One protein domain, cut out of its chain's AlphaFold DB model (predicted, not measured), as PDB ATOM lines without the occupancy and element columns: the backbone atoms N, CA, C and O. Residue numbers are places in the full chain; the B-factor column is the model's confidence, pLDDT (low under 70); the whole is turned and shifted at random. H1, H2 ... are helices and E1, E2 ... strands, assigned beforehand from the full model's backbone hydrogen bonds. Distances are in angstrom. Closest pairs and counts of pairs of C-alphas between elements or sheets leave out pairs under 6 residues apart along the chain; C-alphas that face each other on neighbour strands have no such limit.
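AT A GLANCE: This is residues 187 to 296 of the 320 residues of an uncharacterized protein of Pectobacterium brasiliense (UniProt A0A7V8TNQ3). Two strongly twisted antiparallel sheets, four strands and three, make a sandwich only partly face to face: E1 and E2 meet E5 and E6, while E4 and E7 stay apart. H2 packs with its first turns on E2 and E6 at one end of the sandwich, and short H1 only grazes the four-strand sheet. The printed part has 110 residues with two named helices and seven named strands, in the order H1 E1 E2 E3 E4 E5 E6 E7 H2; the sheets run E1 E2 E3 E4 and E5 E6 E7. The class is mixed, helices and strands; the whole is compact, with a radius of gyration of the C-alphas of 13.7 A and spans of 40 by 34 by 19 A.

HOW THE PARTS SIT: H1, residues 198 to 201, only grazes the sheet of E1, residues 209 to 214, E2, 218 to 223, E3, 234 to 239, and E4, 245 to 249. This sheet is a meander, each strand the antiparallel neighbour of the one before. N 210 and O 222 are 2.8 A apart between E1 and E2, N 221 and O 236 2.8 A between E2 and E3, and N 237 and O 247 2.9 A between E3 and E4, each within hydrogen-bond range. E5, residues 258 to 265, E6, 268 to 275, and E7, 278 to 283, form a second meander; N 261 and O 272 are 2.8 A apart, as are N 273 and O 281. E5 bends by 58 degrees at residue 262. The closest C-alphas of E1 and E5 are those of Ala 213 and Lys 262, 5.8 A apart. H2, residues 285 to 295, is on one face of the first sheet, two layers, at a height of 8.6 A. Its closest C-alpha pair with E2 is Ile 285 and His 218, 5.7 A; with E6 it is Gly 286 and Thr 269, 4.5 A. In H2 every O i to N i+4 pair is within hydrogen-bond range; H1 is too short for such a pair.

IN THESE COORDINATES: H1 begins at C-alpha 198, (-38.299, -28.364, 11.837). From first to last C-alpha, E1 measures 14.1 A, E2 16.5 A, E3 16.4 A and E4 13.1 A. E5 begins at C-alpha 258, (-27.554, -19.256, 30.078), and measures 20.8 A, E6 22.5 A and E7 15.1 A. H2, 15.3 A long, ends at C-alpha 295, (-15.512, -33.704, 1.025).

THE WHOLE: The two C-alphas farthest apart, those of Pro 256 and Asp 296, are 40.0 A apart. The printed part has no cut, and no link is long. The mean pLDDT of the printed part is 80.3; residues 227 to 229, 265 to 268, 277, 290 and 292 to 296 are under 70.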
ATOM      1  N   ILE A 187     -35.827 -24.387   4.969       84.94
ATOM      2  CA  ILE A 187     -35.285 -25.284   6.001       84.94
ATOM      3  C   ILE A 187     -36.356 -25.824   6.960       84.94
ATOM      4  O   ILE A 187     -36.108 -26.785   7.680       84.94
ATOM      5  N   TRP A 188     -37.534 -25.198   6.998       88.00
ATOM      6  CA  TRP A 188     -38.638 -25.595   7.860       88.00
ATOM      7  C   TRP A 188     -39.311 -26.894   7.396       88.00
ATOM      8  O   TRP A 188     -39.940 -27.561   8.215       88.00
ATOM      9  N   GLU A 189     -39.142 -27.274   6.123       87.12
ATOM     10  CA  GLU A 189     -39.608 -28.552   5.559       87.12
ATOM     11  C   GLU A 189     -38.712 -29.732   5.942       87.12
ATOM     12  O   GLU A 189     -39.135 -30.882   5.850       87.12
ATOM     13  N   PHE A 190     -37.478 -29.459   6.371       91.19
ATOM     14  CA  PHE A 190     -36.497 -30.502   6.642       91.19
ATOM     15  C   PHE A 190     -36.938 -31.337   7.833       91.19
ATOM     16  O   PHE A 190     -37.511 -30.812   8.795       91.19
ATOM     17  N   THR A 191     -36.637 -32.630   7.789       89.88
ATOM     18  CA  THR A 191     -37.083 -33.592   8.796       89.88
ATOM     19  C   THR A 191     -35.937 -34.110   9.657       89.88
ATOM     20  O   THR A 191     -34.775 -34.143   9.243       89.88
ATOM     21  N   ASP A 192     -36.259 -34.499  10.891       88.75
ATOM     22  CA  ASP A 192     -35.360 -35.318  11.695       88.75
ATOM     23  C   ASP A 192     -35.399 -36.781  11.229       88.75
ATOM     24  O   ASP A 192     -36.139 -37.171  10.321       88.75
ATOM     25  N   LYS A 193     -34.629 -37.635  11.906       88.88
ATOM     26  CA  LYS A 193     -34.605 -39.084  11.653       88.88
ATOM     27  C   LYS A 193     -35.968 -39.782  11.797       88.88
ATOM     28  O   LYS A 193     -36.105 -40.912  11.344       88.88
ATOM     29  N   ASN A 194     -36.945 -39.145  12.444       87.56
ATOM     30  CA  ASN A 194     -38.281 -39.684  12.681       87.56
ATOM     31  C   ASN A 194     -39.331 -39.091  11.722       87.56
ATOM     32  O   ASN A 194     -40.513 -39.398  11.857       87.56
ATOM     33  N   GLY A 195     -38.925 -38.242  10.771       87.06
ATOM     34  CA  GLY A 195     -39.834 -37.585   9.831       87.06
ATOM     35  C   GLY A 195     -40.513 -36.327  10.383       87.06
ATOM     36  O   GLY A 195     -41.419 -35.805   9.737       87.06
ATOM     37  N   TYR A 196     -40.103 -35.826  11.551       88.69
ATOM     38  CA  TYR A 196     -40.681 -34.631  12.163       88.69
ATOM     39  C   TYR A 196     -40.062 -33.372  11.559       88.69
ATOM     40  O   TYR A 196     -38.836 -33.238  11.533       88.69
ATOM     41  N   THR A 197     -40.880 -32.441  11.066       90.94
ATOM     42  CA  THR A 197     -40.341 -31.244  10.409       90.94
ATOM     43  C   THR A 197     -39.785 -30.253  11.424       90.94
ATOM     44  O   THR A 197     -40.233 -30.182  12.574       90.94
ATOM     45  N   LEU A 198     -38.819 -29.439  10.996       89.94
ATOM     46  CA  LEU A 198     -38.299 -28.364  11.837       89.94
ATOM     47  C   LEU A 198     -39.406 -27.353  12.176       89.94
ATOM     48  O   LEU A 198     -39.461 -26.864  13.300       89.94
ATOM     49  N   TRP A 199     -40.332 -27.094  11.245       87.56
ATOM     50  CA  TRP A 199     -41.531 -26.284  11.493       87.56
ATOM     51  C   TRP A 199     -42.339 -26.790  12.687       87.56
ATOM     52  O   TRP A 199     -42.645 -26.031  13.607       87.56
ATOM     53  N   GLN A 200     -42.626 -28.091  12.712       85.75
ATOM     54  CA  GLN A 200     -43.338 -28.712  13.822       85.75
ATOM     55  C   GLN A 200     -42.507 -28.660  15.113       85.75
ATOM     56  O   GLN A 200     -43.060 -28.458  16.193       85.75
ATOM     57  N   ALA A 201     -41.177 -28.807  15.033       85.69
ATOM     58  CA  ALA A 201     -40.291 -28.722  16.204       85.69
ATOM     59  C   ALA A 201     -40.296 -27.329  16.832       85.69
ATOM     60  O   ALA A 201     -40.149 -27.193  18.045       85.69
ATOM     61  N   CYS A 202     -40.535 -26.321  16.004       84.50
ATOM     62  CA  CYS A 202     -40.562 -24.929  16.391       84.50
ATOM     63  C   CYS A 202     -41.930 -24.419  16.846       84.50
ATOM     64  O   CYS A 202     -41.992 -23.294  17.324       84.50
ATOM     65  N   GLY A 203     -42.996 -25.224  16.757       78.25
ATOM     66  CA  GLY A 203     -44.350 -24.827  17.170       78.25
ATOM     67  C   GLY A 203     -45.262 -24.369  16.028       78.25
ATOM     68  O   GLY A 203     -46.308 -23.769  16.281       78.25
ATOM     69  N   GLY A 204     -44.893 -24.652  14.778       80.94
ATOM     70  CA  GLY A 204     -45.712 -24.356  13.607       80.94
ATOM     71  C   GLY A 204     -45.935 -22.855  13.412       80.94
ATOM     72  O   GLY A 204     -45.009 -22.058  13.554       80.94
ATOM     73  N   SER A 205     -47.178 -22.457  13.124       71.62
ATOM     74  CA  SER A 205     -47.566 -21.047  12.929       71.62
ATOM     75  C   SER A 205     -47.267 -20.138  14.126       71.62
ATOM     76  O   SER A 205     -47.079 -18.939  13.940       71.62
ATOM     77  N   ASN A 206     -47.144 -20.702  15.330       71.69
ATOM     78  CA  ASN A 206     -46.744 -19.987  16.544       71.69
ATOM     79  C   ASN A 206     -45.251 -20.167  16.849       71.69
ATOM     80  O   ASN A 206     -44.865 -20.274  18.013       71.69
ATOM     81  N   SER A 207     -44.420 -20.256  15.803       72.56
ATOM     82  CA  SER A 207     -43.007 -20.600  15.928       72.56
ATOM     83  C   SER A 207     -42.272 -19.726  16.946       72.56
ATOM     84  O   SER A 207     -42.246 -18.501  16.829       72.56
ATOM     85  N   THR A 208     -41.618 -20.364  17.916       71.81
ATOM     86  CA  THR A 208     -40.749 -19.709  18.911       71.81
ATOM     87  C   THR A 208     -39.265 -19.843  18.573       71.81
ATOM     88  O   THR A 208     -38.400 -19.426  19.349       71.81
ATOM     89  N   CYS A 209     -38.959 -20.439  17.419       83.06
ATOM     90  CA  CYS A 209     -37.599 -20.626  16.949       83.06
ATOM     91  C   CYS A 209     -36.998 -19.346  16.377       83.06
ATOM     92  O   CYS A 209     -37.626 -18.627  15.602       83.06
ATOM     93  N   VAL A 210     -35.722 -19.130  16.678       79.50
ATOM     94  CA  VAL A 210     -34.910 -18.042  16.134       79.50
ATOM     95  C   VAL A 210     -33.672 -18.594  15.437       79.50
ATOM     96  O   VAL A 210     -33.043 -19.544  15.899       79.50
ATOM     97  N   LEU A 211     -33.308 -17.993  14.307       83.88
ATOM     98  CA  LEU A 211     -32.049 -18.278  13.622       83.88
ATOM     99  C   LEU A 211     -30.907 -17.614  14.389       83.88
ATOM    100  O   LEU A 211     -30.882 -16.394  14.522       83.88
ATOM    101  N   ILE A 212     -29.963 -18.414  14.877       81.69
ATOM    102  CA  ILE A 212     -28.808 -17.913  15.632       81.69
ATOM    103  C   ILE A 212     -27.647 -17.616  14.695       81.69
ATOM    104  O   ILE A 212     -27.009 -16.568  14.775       81.69
ATOM    105  N   ALA A 213     -27.351 -18.561  13.809       79.81
ATOM    106  CA  ALA A 213     -26.210 -18.469  12.920       79.81
ATOM    107  C   ALA A 213     -26.429 -19.308  11.661       79.81
ATOM    108  O   ALA A 213     -27.131 -20.320  11.669       79.81
ATOM    109  N   SER A 214     -25.801 -18.884  10.570       86.00
ATOM    110  CA  SER A 214     -25.879 -19.526   9.265       86.00
ATOM    111  C   SER A 214     -24.467 -19.718   8.717       86.00
ATOM    112  O   SER A 214     -23.595 -18.865   8.878       86.00
ATOM    113  N   ALA A 215     -24.250 -20.867   8.094       80.69
ATOM    114  CA  ALA A 215     -23.097 -21.202   7.277       80.69
ATOM    115  C   ALA A 215     -23.600 -21.863   5.979       80.69
ATOM    116  O   ALA A 215     -24.801 -22.097   5.808       80.69
ATOM    117  N   LYS A 216     -22.693 -22.162   5.042       79.06
ATOM    118  CA  LYS A 216     -23.054 -22.669   3.704       79.06
ATOM    119  C   LYS A 216     -23.943 -23.917   3.760       79.06
ATOM    120  O   LYS A 216     -25.007 -23.933   3.146       79.06
ATOM    121  N   PHE A 217     -23.543 -24.921   4.542       82.81
ATOM    122  CA  PHE A 217     -24.263 -26.194   4.645       82.81
ATOM    123  C   PHE A 217     -24.982 -26.398   5.975       82.81
ATOM    124  O   PHE A 217     -25.775 -27.325   6.080       82.81
ATOM    125  N   HIS A 218     -24.734 -25.552   6.976       87.12
ATOM    126  CA  HIS A 218     -25.297 -25.724   8.312       87.12
ATOM    127  C   HIS A 218     -25.973 -24.454   8.820       87.12
ATOM    128  O   HIS A 218     -25.497 -23.345   8.586       87.12
ATOM    129  N   VAL A 219     -27.069 -24.621   9.553       90.25
ATOM    130  CA  VAL A 219     -27.815 -23.529  10.195       90.25
ATOM    131  C   VAL A 219     -28.067 -23.888  11.632       90.25
ATOM    132  O   VAL A 219     -28.488 -25.004  11.904       90.25
ATOM    133  N   ALA A 220     -27.876 -22.939  12.532       91.62
ATOM    134  CA  ALA A 220     -28.288 -23.087  13.910       91.62
ATOM    135  C   ALA A 220     -29.600 -22.348  14.154       91.62
ATOM    136  O   ALA A 220     -29.710 -21.143  13.908       91.62
ATOM    137  N   VAL A 221     -30.575 -23.086  14.666       91.12
ATOM    138  CA  VAL A 221     -31.896 -22.602  15.048       91.12
ATOM    139  C   VAL A 221     -32.091 -22.914  16.522       91.12
ATOM    140  O   VAL A 221     -31.833 -24.028  16.960       91.12
ATOM    141  N   PHE A 222     -32.532 -21.936  17.299       87.00
ATOM    142  CA  PHE A 222     -32.734 -22.087  18.730       87.00
ATOM    143  C   PHE A 222     -34.197 -21.901  19.083       87.00
ATOM    144  O   PHE A 222     -34.807 -20.912  18.680       87.00
ATOM    145  N   ASN A 223     -34.742 -22.829  19.857       82.88
ATOM    146  CA  ASN A 223     -36.085 -22.741  20.393       82.88
ATOM    147  C   ASN A 223     -36.023 -22.461  21.893       82.88
ATOM    148  O   ASN A 223     -35.575 -23.310  22.658       82.88
ATOM    149  N   ARG A 224     -36.518 -21.301  22.336       74.50
ATOM    150  CA  ARG A 224     -36.603 -20.991  23.777       74.50
ATOM    151  C   ARG A 224     -37.589 -21.895  24.523       74.50
ATOM    152  O   ARG A 224     -37.490 -22.022  25.738       74.50
ATOM    153  N   VAL A 225     -38.530 -22.518  23.815       71.00
ATOM    154  CA  VAL A 225     -39.486 -23.471  24.382       71.00
ATOM    155  C   VAL A 225     -38.937 -24.878  24.179       71.00
ATOM    156  O   VAL A 225     -39.031 -25.443  23.093       71.00
ATOM    157  N   SER A 226     -38.328 -25.438  25.223       73.38
ATOM    158  CA  SER A 226     -37.731 -26.771  25.143       73.38
ATOM    159  C   SER A 226     -38.784 -27.877  25.192       73.38
ATOM    160  O   SER A 226     -39.608 -27.924  26.108       73.38
ATOM    161  N   LYS A 227     -38.685 -28.848  24.280       66.69
ATOM    162  CA  LYS A 227     -39.451 -30.105  24.348       66.69
ATOM    163  C   LYS A 227     -39.023 -30.996  25.510       66.69
ATOM    164  O   LYS A 227     -39.812 -31.810  25.976       66.69
ATOM    165  N   SER A 228     -37.784 -30.842  25.978       67.81
ATOM    166  CA  SER A 228     -37.239 -31.594  27.114       67.81
ATOM    167  C   SER A 228     -37.578 -30.975  28.478       67.81
ATOM    168  O   SER A 228     -37.199 -31.523  29.509       67.81
ATOM    169  N   GLY A 229     -38.292 -29.841  28.498       69.50
ATOM    170  CA  GLY A 229     -38.583 -29.083  29.720       69.50
ATOM    171  C   GLY A 229     -37.406 -28.236  30.206       69.50
ATOM    172  O   GLY A 229     -37.431 -27.723  31.324       69.50
ATOM    173  N   CYS A 230     -36.370 -28.080  29.380       74.81
ATOM    174  CA  CYS A 230     -35.200 -27.318  29.752       74.81
ATOM    175  C   CYS A 230     -35.443 -25.800  29.743       74.81
ATOM    176  O   CYS A 230     -35.933 -25.248  28.760       74.81
ATOM    177  N   SER A 231     -35.046 -25.116  30.821       77.38
ATOM    178  CA  SER A 231     -35.278 -23.674  31.021       77.38
ATOM    179  C   SER A 231     -34.521 -22.770  30.046       77.38
ATOM    180  O   SER A 231     -34.924 -21.629  29.834       77.38
ATOM    181  N   PHE A 232     -33.434 -23.266  29.456       81.81
ATOM    182  CA  PHE A 232     -32.673 -22.526  28.459       81.81
ATOM    183  C   PHE A 232     -33.342 -22.579  27.080       81.81
ATOM    184  O   PHE A 232     -33.508 -21.544  26.437       81.81
ATOM    185  N   GLY A 233     -33.738 -23.777  26.647       84.56
ATOM    186  CA  GLY A 233     -34.256 -24.040  25.308       84.56
ATOM    187  C   GLY A 233     -33.558 -25.217  24.623       84.56
ATOM    188  O   GLY A 233     -32.671 -25.851  25.196       84.56
ATOM    189  N   ASP A 234     -33.955 -25.484  23.381       85.94
ATOM    190  CA  ASP A 234     -33.375 -26.511  22.515       85.94
ATOM    191  C   ASP A 234     -32.574 -25.871  21.371       85.94
ATOM    192  O   ASP A 234     -33.022 -24.911  20.740       85.94
ATOM    193  N   LEU A 235     -31.403 -26.432  21.060       92.69
ATOM    194  CA  LEU A 235     -30.629 -26.079  19.872       92.69
ATOM    195  C   LEU A 235     -30.850 -27.123  18.777       92.69
ATOM    196  O   LEU A 235     -30.611 -28.312  18.984       92.69
ATOM    197  N   TYR A 236     -31.225 -26.666  17.590       94.44
ATOM    198  CA  TYR A 236     -31.329 -27.475  16.385       94.44
ATOM    199  C   TYR A 236     -30.259 -27.047  15.382       94.44
ATOM    200  O   TYR A 236     -30.104 -25.858  15.094       94.44
ATOM    201  N   ILE A 237     -29.533 -28.014  14.821       94.25
ATOM    202  CA  ILE A 237     -28.657 -27.779  13.673       94.25
ATOM    203  C   ILE A 237     -29.288 -28.414  12.445       94.25
ATOM    204  O   ILE A 237     -29.620 -29.599  12.426       94.25
ATOM    205  N   VAL A 238     -29.432 -27.599  11.412       94.38
ATOM    206  CA  VAL A 238     -30.006 -27.954  10.122       94.38
ATOM    207  C   VAL A 238     -28.880 -28.186   9.124       94.38
ATOM    208  O   VAL A 238     -28.014 -27.325   8.981       94.38
ATOM    209  N   ASN A 239     -28.914 -29.301   8.399       89.19
ATOM    210  CA  ASN A 239     -28.042 -29.611   7.272       89.19
ATOM    211  C   ASN A 239     -28.757 -29.257   5.956       89.19
ATOM    212  O   ASN A 239     -29.713 -29.919   5.566       89.19
ATOM    213  N   ARG A 240     -28.289 -28.202   5.277       83.88
ATOM    214  CA  ARG A 240     -28.765 -27.742   3.955       83.88
ATOM    215  C   ARG A 240     -28.173 -28.513   2.778       83.88
ATOM    216  O   ARG A 240     -28.533 -28.232   1.640       83.88
ATOM    217  N   GLY A 241     -27.222 -29.406   3.033       73.62
ATOM    218  CA  GLY A 241     -26.663 -30.266   2.001       73.62
ATOM    219  C   GLY A 241     -27.606 -31.417   1.649       73.62
ATOM    220  O   GLY A 241     -28.817 -31.334   1.820       73.62
ATOM    221  N   ASP A 242     -27.021 -32.517   1.194       71.12
ATOM    222  CA  ASP A 242     -27.728 -33.632   0.540       71.12
ATOM    223  C   ASP A 242     -28.849 -34.269   1.363       71.12
ATOM    224  O   ASP A 242     -29.821 -34.760   0.800       71.12
ATOM    225  N   THR A 243     -28.728 -34.271   2.692       74.62
ATOM    226  CA  THR A 243     -29.703 -34.930   3.565       74.62
ATOM    227  C   THR A 243     -30.919 -34.072   3.877       74.62
ATOM    228  O   THR A 243     -31.901 -34.636   4.346       74.62
ATOM    229  N   GLN A 244     -30.848 -32.749   3.661       86.06
ATOM    230  CA  GLN A 244     -31.922 -31.790   3.966       86.06
ATOM    231  C   GLN A 244     -32.652 -32.126   5.274       86.06
ATOM    232  O   GLN A 244     -33.861 -32.350   5.318       86.06
ATOM    233  N   SER A 245     -31.873 -32.232   6.349       92.25
ATOM    234  CA  SER A 245     -32.318 -32.775   7.631       92.25
ATOM    235  C   SER A 245     -31.938 -31.858   8.781       92.25
ATOM    236  O   SER A 245     -31.116 -30.952   8.627       92.25
ATOM    237  N   TRP A 246     -32.515 -32.081   9.957       94.38
ATOM    238  CA  TRP A 246     -32.098 -31.398  11.180       94.38
ATOM    239  C   TRP A 246     -31.929 -32.374  12.338       94.38
ATOM    240  O   TRP A 246     -32.462 -33.485  12.341       94.38
ATOM    241  N   GLN A 247     -31.151 -31.952  13.330       92.06
ATOM    242  CA  GLN A 247     -30.941 -32.696  14.564       92.06
ATOM    243  C   GLN A 247     -30.928 -31.744  15.755       92.06
ATOM    244  O   GLN A 247     -30.446 -30.613  15.657       92.06
ATOM    245  N   GLN A 248     -31.445 -32.212  16.888       91.44
ATOM    246  CA  GLN A 248     -31.291 -31.527  18.164       91.44
ATOM    247  C   GLN A 248     -29.916 -31.822  18.755       91.44
ATOM    248  O   GLN A 248     -29.494 -32.975  18.819       91.44
ATOM    249  N   TYR A 249     -29.240 -30.772  19.204       89.94
ATOM    250  CA  TYR A 249     -27.947 -30.850  19.862       89.94
ATOM    251  C   TYR A 249     -28.110 -30.517  21.341       89.94
ATOM    252  O   TYR A 249     -28.779 -29.553  21.709       89.94
ATOM    253  N   ASP A 250     -27.460 -31.310  22.189       84.62
ATOM    254  CA  ASP A 250     -27.358 -31.026  23.618       84.62
ATOM    255  C   ASP A 250     -26.609 -29.714  23.821       84.62
ATOM    256  O   ASP A 250     -25.436 -29.666  23.446       84.62
ATOM    257  N   THR A 251     -27.254 -28.718  24.432       82.81
ATOM    258  CA  THR A 251     -26.735 -27.376  24.751       82.81
ATOM    259  C   THR A 251     -25.696 -27.377  25.874       82.81
ATOM    260  O   THR A 251     -24.970 -26.396  26.034       82.81
ATOM    261  N   GLY A 252     -25.607 -28.458  26.658       80.38
ATOM    262  CA  GLY A 252     -24.713 -28.584  27.810       80.38
ATOM    263  C   GLY A 252     -25.132 -27.766  29.037       80.38
ATOM    264  O   GLY A 252     -24.462 -27.829  30.065       80.38
ATOM    265  N   VAL A 253     -26.230 -27.005  28.956       80.19
ATOM    266  CA  VAL A 253     -26.748 -26.167  30.046       80.19
ATOM    267  C   VAL A 253     -28.265 -26.183  30.082       80.19
ATOM    268  O   VAL A 253     -28.930 -26.161  29.048       80.19
ATOM    269  N   CYS A 254     -28.803 -26.136  31.299       82.31
ATOM    270  CA  CYS A 254     -30.232 -26.022  31.526       82.31
ATOM    271  C   CYS A 254     -30.568 -24.985  32.597       82.31
ATOM    272  O   CYS A 254     -31.077 -25.299  33.672       82.31
ATOM    273  N   SER A 255     -30.209 -23.735  32.309       77.12
ATOM    274  CA  SER A 255     -30.347 -22.607  33.226       77.12
ATOM    275  C   SER A 255     -31.045 -21.432  32.543       77.12
ATOM    276  O   SER A 255     -30.719 -21.138  31.391       77.12
ATOM    277  N   PRO A 256     -31.917 -20.691  33.253       71.50
ATOM    278  CA  PRO A 256     -32.498 -19.455  32.733       71.50
ATOM    279  C   PRO A 256     -31.453 -18.342  32.533       71.50
ATOM    280  O   PRO A 256     -31.706 -17.400  31.790       71.50
ATOM    281  N   ASN A 257     -30.276 -18.456  33.162       72.75
ATOM    282  CA  ASN A 257     -29.180 -17.484  33.057       72.75
ATOM    283  C   ASN A 257     -28.160 -17.838  31.962       72.75
ATOM    284  O   ASN A 257     -27.123 -17.184  31.843       72.75
ATOM    285  N   ALA A 258     -28.398 -18.913  31.208       79.94
ATOM    286  CA  ALA A 258     -27.554 -19.256  30.078       79.94
ATOM    287  C   ALA A 258     -27.843 -18.338  28.881       79.94
ATOM    288  O   ALA A 258     -28.951 -17.826  28.711       79.94
ATOM    289  N   TYR A 259     -26.841 -18.151  28.028       80.38
ATOM    290  CA  TYR A 259     -26.947 -17.382  26.794       80.38
ATOM    291  C   TYR A 259     -26.461 -18.203  25.601       80.38
ATOM    292  O   TYR A 259     -25.641 -19.109  25.739       80.38
ATOM    293  N   ILE A 260     -26.976 -17.857  24.422       86.62
ATOM    294  CA  ILE A 260     -26.534 -18.370  23.129       86.62
ATOM    295  C   ILE A 260     -26.160 -17.185  22.247       86.62
ATOM    296  O   ILE A 260     -26.908 -16.211  22.170       86.62
ATOM    297  N   THR A 261     -25.007 -17.248  21.592       82.31
ATOM    298  CA  THR A 261     -24.543 -16.186  20.700       82.31
ATOM    299  C   THR A 261     -23.871 -16.753  19.460       82.31
ATOM    300  O   THR A 261     -23.282 -17.834  19.480       82.31
ATOM    301  N   LYS A 262     -23.938 -15.993  18.369       87.44
ATOM    302  CA  LYS A 262     -23.054 -16.189  17.222       87.44
ATOM    303  C   LYS A 262     -21.672 -15.659  17.597       87.44
ATOM    304  O   LYS A 262     -21.557 -14.580  18.173       87.44
ATOM    305  N   SER A 263     -20.633 -16.395  17.232       76.75
ATOM    306  CA  SER A 263     -19.263 -15.888  17.233       76.75
ATOM    307  C   SER A 263     -18.558 -16.299  15.947       76.75
ATOM    308  O   SER A 263     -19.077 -17.079  15.143       76.75
ATOM    309  N   SER A 264     -17.379 -15.737  15.723       72.88
ATOM    310  CA  SER A 264     -16.500 -16.124  14.630       72.88
ATOM    311  C   SER A 264     -15.159 -16.514  15.221       72.88
ATOM    312  O   SER A 264     -14.666 -15.889  16.156       72.88
ATOM    313  N   THR A 265     -14.567 -17.585  14.715       63.75
ATOM    314  CA  THR A 265     -13.193 -17.956  15.053       63.75
ATOM    315  C   THR A 265     -12.507 -18.300  13.744       63.75
ATOM    316  O   THR A 265     -12.945 -19.203  13.036       63.75
ATOM    317  N   TYR A 266     -11.488 -17.517  13.382       63.41
ATOM    318  CA  TYR A 266     -10.800 -17.602  12.086       63.41
ATOM    319  C   TYR A 266     -11.728 -17.424  10.869       63.41
ATOM    320  O   TYR A 266     -11.599 -18.124   9.870       63.41
ATOM    321  N   GLY A 267     -12.710 -16.517  10.963       65.31
ATOM    322  CA  GLY A 267     -13.676 -16.261   9.885       65.31
ATOM    323  C   GLY A 267     -14.736 -17.354   9.707       65.31
ATOM    324  O   GLY A 267     -15.609 -17.223   8.852       65.31
ATOM    325  N   LEU A 268     -14.686 -18.420  10.512       66.50
ATOM    326  CA  LEU A 268     -15.681 -19.483  10.521       66.50
ATOM    327  C   LEU A 268     -16.701 -19.238  11.628       66.50
ATOM    328  O   LEU A 268     -16.358 -19.046  12.796       66.50
ATOM    329  N   THR A 269     -17.971 -19.282  11.236       74.69
ATOM    330  CA  THR A 269     -19.104 -19.078  12.135       74.69
ATOM    331  C   THR A 269     -19.198 -20.187  13.180       74.69
ATOM    332  O   THR A 269     -19.224 -21.372  12.841       74.69
ATOM    333  N   ASN A 270     -19.347 -19.798  14.443       81.50
ATOM    334  CA  ASN A 270     -19.657 -20.685  15.554       81.50
ATOM    335  C   ASN A 270     -20.955 -20.263  16.241       81.50
ATOM    336  O   ASN A 270     -21.397 -19.113  16.148       81.50
ATOM    337  N   VAL A 271     -21.528 -21.211  16.971       91.50
ATOM    338  CA  VAL A 271     -22.562 -20.955  17.968       91.50
ATOM    339  C   VAL A 271     -22.004 -21.275  19.335       91.50
ATOM    340  O   VAL A 271     -21.614 -22.413  19.589       91.50
ATOM    341  N   ASP A 272     -22.002 -20.273  20.199       86.94
ATOM    342  CA  ASP A 272     -21.463 -20.350  21.545       86.94
ATOM    343  C   ASP A 272     -22.591 -20.317  22.558       86.94
ATOM    344  O   ASP A 272     -23.481 -19.470  22.493       86.94
ATOM    345  N   ILE A 273     -22.527 -21.239  23.507       85.69
ATOM    346  CA  ILE A 273     -23.426 -21.329  24.645       85.69
ATOM    347  C   ILE A 273     -22.601 -21.106  25.900       85.69
ATOM    348  O   ILE A 273     -21.567 -21.752  26.087       85.69
ATOM    349  N   GLY A 274     -23.061 -20.210  26.767       76.12
ATOM    350  CA  GLY A 274     -22.375 -19.892  28.010       76.12
ATOM    351  C   GLY A 274     -23.314 -19.603  29.170       76.12
ATOM    352  O   GLY A 274     -24.527 -19.498  29.005       76.12
ATOM    353  N   ILE A 275     -22.737 -19.478  30.362       77.06
ATOM    354  CA  ILE A 275     -23.430 -19.086  31.593       77.06
ATOM    355  C   ILE A 275     -22.506 -18.181  32.407       77.06
ATOM    356  O   ILE A 275     -21.317 -18.465  32.528       77.06
ATOM    357  N   ASN A 276     -23.030 -17.077  32.948       74.25
ATOM    358  CA  ASN A 276     -22.254 -16.118  33.751       74.25
ATOM    359  C   ASN A 276     -20.947 -15.648  33.070       74.25
ATOM    360  O   ASN A 276     -19.910 -15.532  33.716       74.25
ATOM    361  N   GLY A 277     -20.983 -15.434  31.751       69.44
ATOM    362  CA  GLY A 277     -19.822 -15.013  30.956       69.44
ATOM    363  C   GLY A 277     -18.800 -16.112  30.630       69.44
ATOM    364  O   GLY A 277     -17.854 -15.847  29.894       69.44
ATOM    365  N   ALA A 278     -18.978 -17.343  31.120       76.62
ATOM    366  CA  ALA A 278     -18.119 -18.475  30.785       76.62
ATOM    367  C   ALA A 278     -18.693 -19.284  29.612       76.62
ATOM    368  O   ALA A 278     -19.876 -19.636  29.608       76.62
ATOM    369  N   LEU A 279     -17.840 -19.626  28.642       80.12
ATOM    370  CA  LEU A 279     -18.186 -20.528  27.544       80.12
ATOM    371  C   LEU A 279     -18.364 -21.956  28.080       80.12
ATOM    372  O   LEU A 279     -17.455 -22.508  28.695       80.12
ATOM    373  N   VAL A 280     -19.515 -22.562  27.801       83.62
ATOM    374  CA  VAL A 280     -19.820 -23.952  28.168       83.62
ATOM    375  C   VAL A 280     -19.704 -24.875  26.964       83.62
ATOM    376  O   VAL A 280     -19.129 -25.957  27.068       83.62
ATOM    377  N   LYS A 281     -20.237 -24.464  25.809       88.06
ATOM    378  CA  LYS A 281     -20.243 -25.306  24.610       88.06
ATOM    379  C   LYS A 281     -20.172 -24.472  23.340       88.06
ATOM    380  O   LYS A 281     -20.762 -23.399  23.265       88.06
ATOM    381  N   ARG A 282     -19.455 -24.980  22.337       90.62
ATOM    382  CA  ARG A 282     -19.285 -24.348  21.024       90.62
ATOM    383  C   ARG A 282     -19.627 -25.335  19.915       90.62
ATOM    384  O   ARG A 282     -19.108 -26.449  19.904       90.62
ATOM    385  N   TYR A 283     -20.440 -24.900  18.957       90.31
ATOM    386  CA  TYR A 283     -20.765 -25.651  17.741       90.31
ATOM    387  C   TYR A 283     -20.151 -24.946  16.538       90.31
ATOM    388  O   TYR A 283     -20.631 -23.878  16.141       90.31
ATOM    389  N   PRO A 284     -19.096 -25.516  15.940       86.62
ATOM    390  CA  PRO A 284     -18.381 -24.875  14.851       86.62
ATOM    391  C   PRO A 284     -19.051 -25.147  13.500       86.62
ATOM    392  O   PRO A 284     -18.496 -25.812  12.624       86.62
ATOM    393  N   ILE A 285     -20.262 -24.614  13.314       80.31
ATOM    394  CA  ILE A 285     -21.084 -24.832  12.110       80.31
ATOM    395  C   ILE A 285     -20.391 -24.377  10.812       80.31
ATOM    396  O   ILE A 285     -20.615 -24.947   9.736       80.31
ATOM    397  N   GLY A 286     -19.514 -23.373  10.904       74.00
ATOM    398  CA  GLY A 286     -18.657 -22.911   9.818       74.00
ATOM    399  C   GLY A 286     -17.607 -23.951   9.441       74.00
ATOM    400  O   GLY A 286     -17.471 -24.274   8.263       74.00
ATOM    401  N   ALA A 287     -16.931 -24.547  10.427       75.62
ATOM    402  CA  ALA A 287     -15.953 -25.608  10.190       75.62
ATOM    403  C   ALA A 287     -16.613 -26.874   9.624       75.62
ATOM    404  O   ALA A 287     -16.078 -27.484   8.702       75.62
ATOM    405  N   TRP A 288     -17.806 -27.241  10.104       84.69
ATOM    406  CA  TRP A 288     -18.572 -28.357   9.536       84.69
ATOM    407  C   TRP A 288     -18.931 -28.121   8.068       84.69
ATOM    408  O   TRP A 288     -18.793 -29.019   7.239       84.69
ATOM    409  N   SER A 289     -19.338 -26.897   7.724       75.56
ATOM    410  CA  SER A 289     -19.626 -26.527   6.335       75.56
ATOM    411  C   SER A 289     -18.368 -26.540   5.463       75.56
ATOM    412  O   SER A 289     -18.396 -27.064   4.354       75.56
ATOM    413  N   PHE A 290     -17.254 -26.025   5.979       68.25
ATOM    414  CA  PHE A 290     -15.966 -26.031   5.288       68.25
ATOM    415  C   PHE A 290     -15.431 -27.453   5.051       68.25
ATOM    416  O   PHE A 290     -14.930 -27.768   3.975       68.25
ATOM    417  N   ASN A 291     -15.581 -28.351   6.026       70.25
ATOM    418  CA  ASN A 291     -15.183 -29.750   5.877       70.25
ATOM    419  C   ASN A 291     -16.049 -30.489   4.855       70.25
ATOM    420  O   ASN A 291     -15.515 -31.278   4.075       70.25
ATOM    421  N   LYS A 292     -17.354 -30.194   4.815       68.56
ATOM    422  CA  LYS A 292     -18.244 -30.724   3.781       68.56
ATOM    423  C   LYS A 292     -17.836 -30.235   2.391       68.56
ATOM    424  O   LYS A 292     -17.761 -31.045   1.483       68.56
ATOM    425  N   GLU A 293     -17.444 -28.971   2.245       63.72
ATOM    426  CA  GLU A 293     -16.892 -28.451   0.986       63.72
ATOM    427  C   GLU A 293     -15.588 -29.147   0.567       63.72
ATOM    428  O   GLU A 293     -15.363 -29.364  -0.618       63.72
ATOM    429  N   LYS A 294     -14.743 -29.560   1.519       54.62
ATOM    430  CA  LYS A 294     -13.555 -30.382   1.223       54.62
ATOM    431  C   LYS A 294     -13.891 -31.830   0.849       54.62
ATOM    432  O   LYS A 294     -13.104 -32.459   0.146       54.62
ATOM    433  N   HIS A 295     -15.005 -32.364   1.351       48.56
ATOM    434  CA  HIS A 295     -15.512 -33.704   1.025       48.56
ATOM    435  C   HIS A 295     -16.433 -33.719  -0.203       48.56
ATOM    436  O   HIS A 295     -16.715 -34.798  -0.715       48.56
ATOM    437  N   ASP A 296     -16.836 -32.553  -0.713       42.34
ATOM    438  CA  ASP A 296     -17.425 -32.375  -2.038       42.34
ATOM    439  C   ASP A 296     -16.311 -32.063  -3.050       42.34
ATOM    440  O   ASP A 296     -15.855 -30.920  -3.170       42.34
TER     441      ASP A 296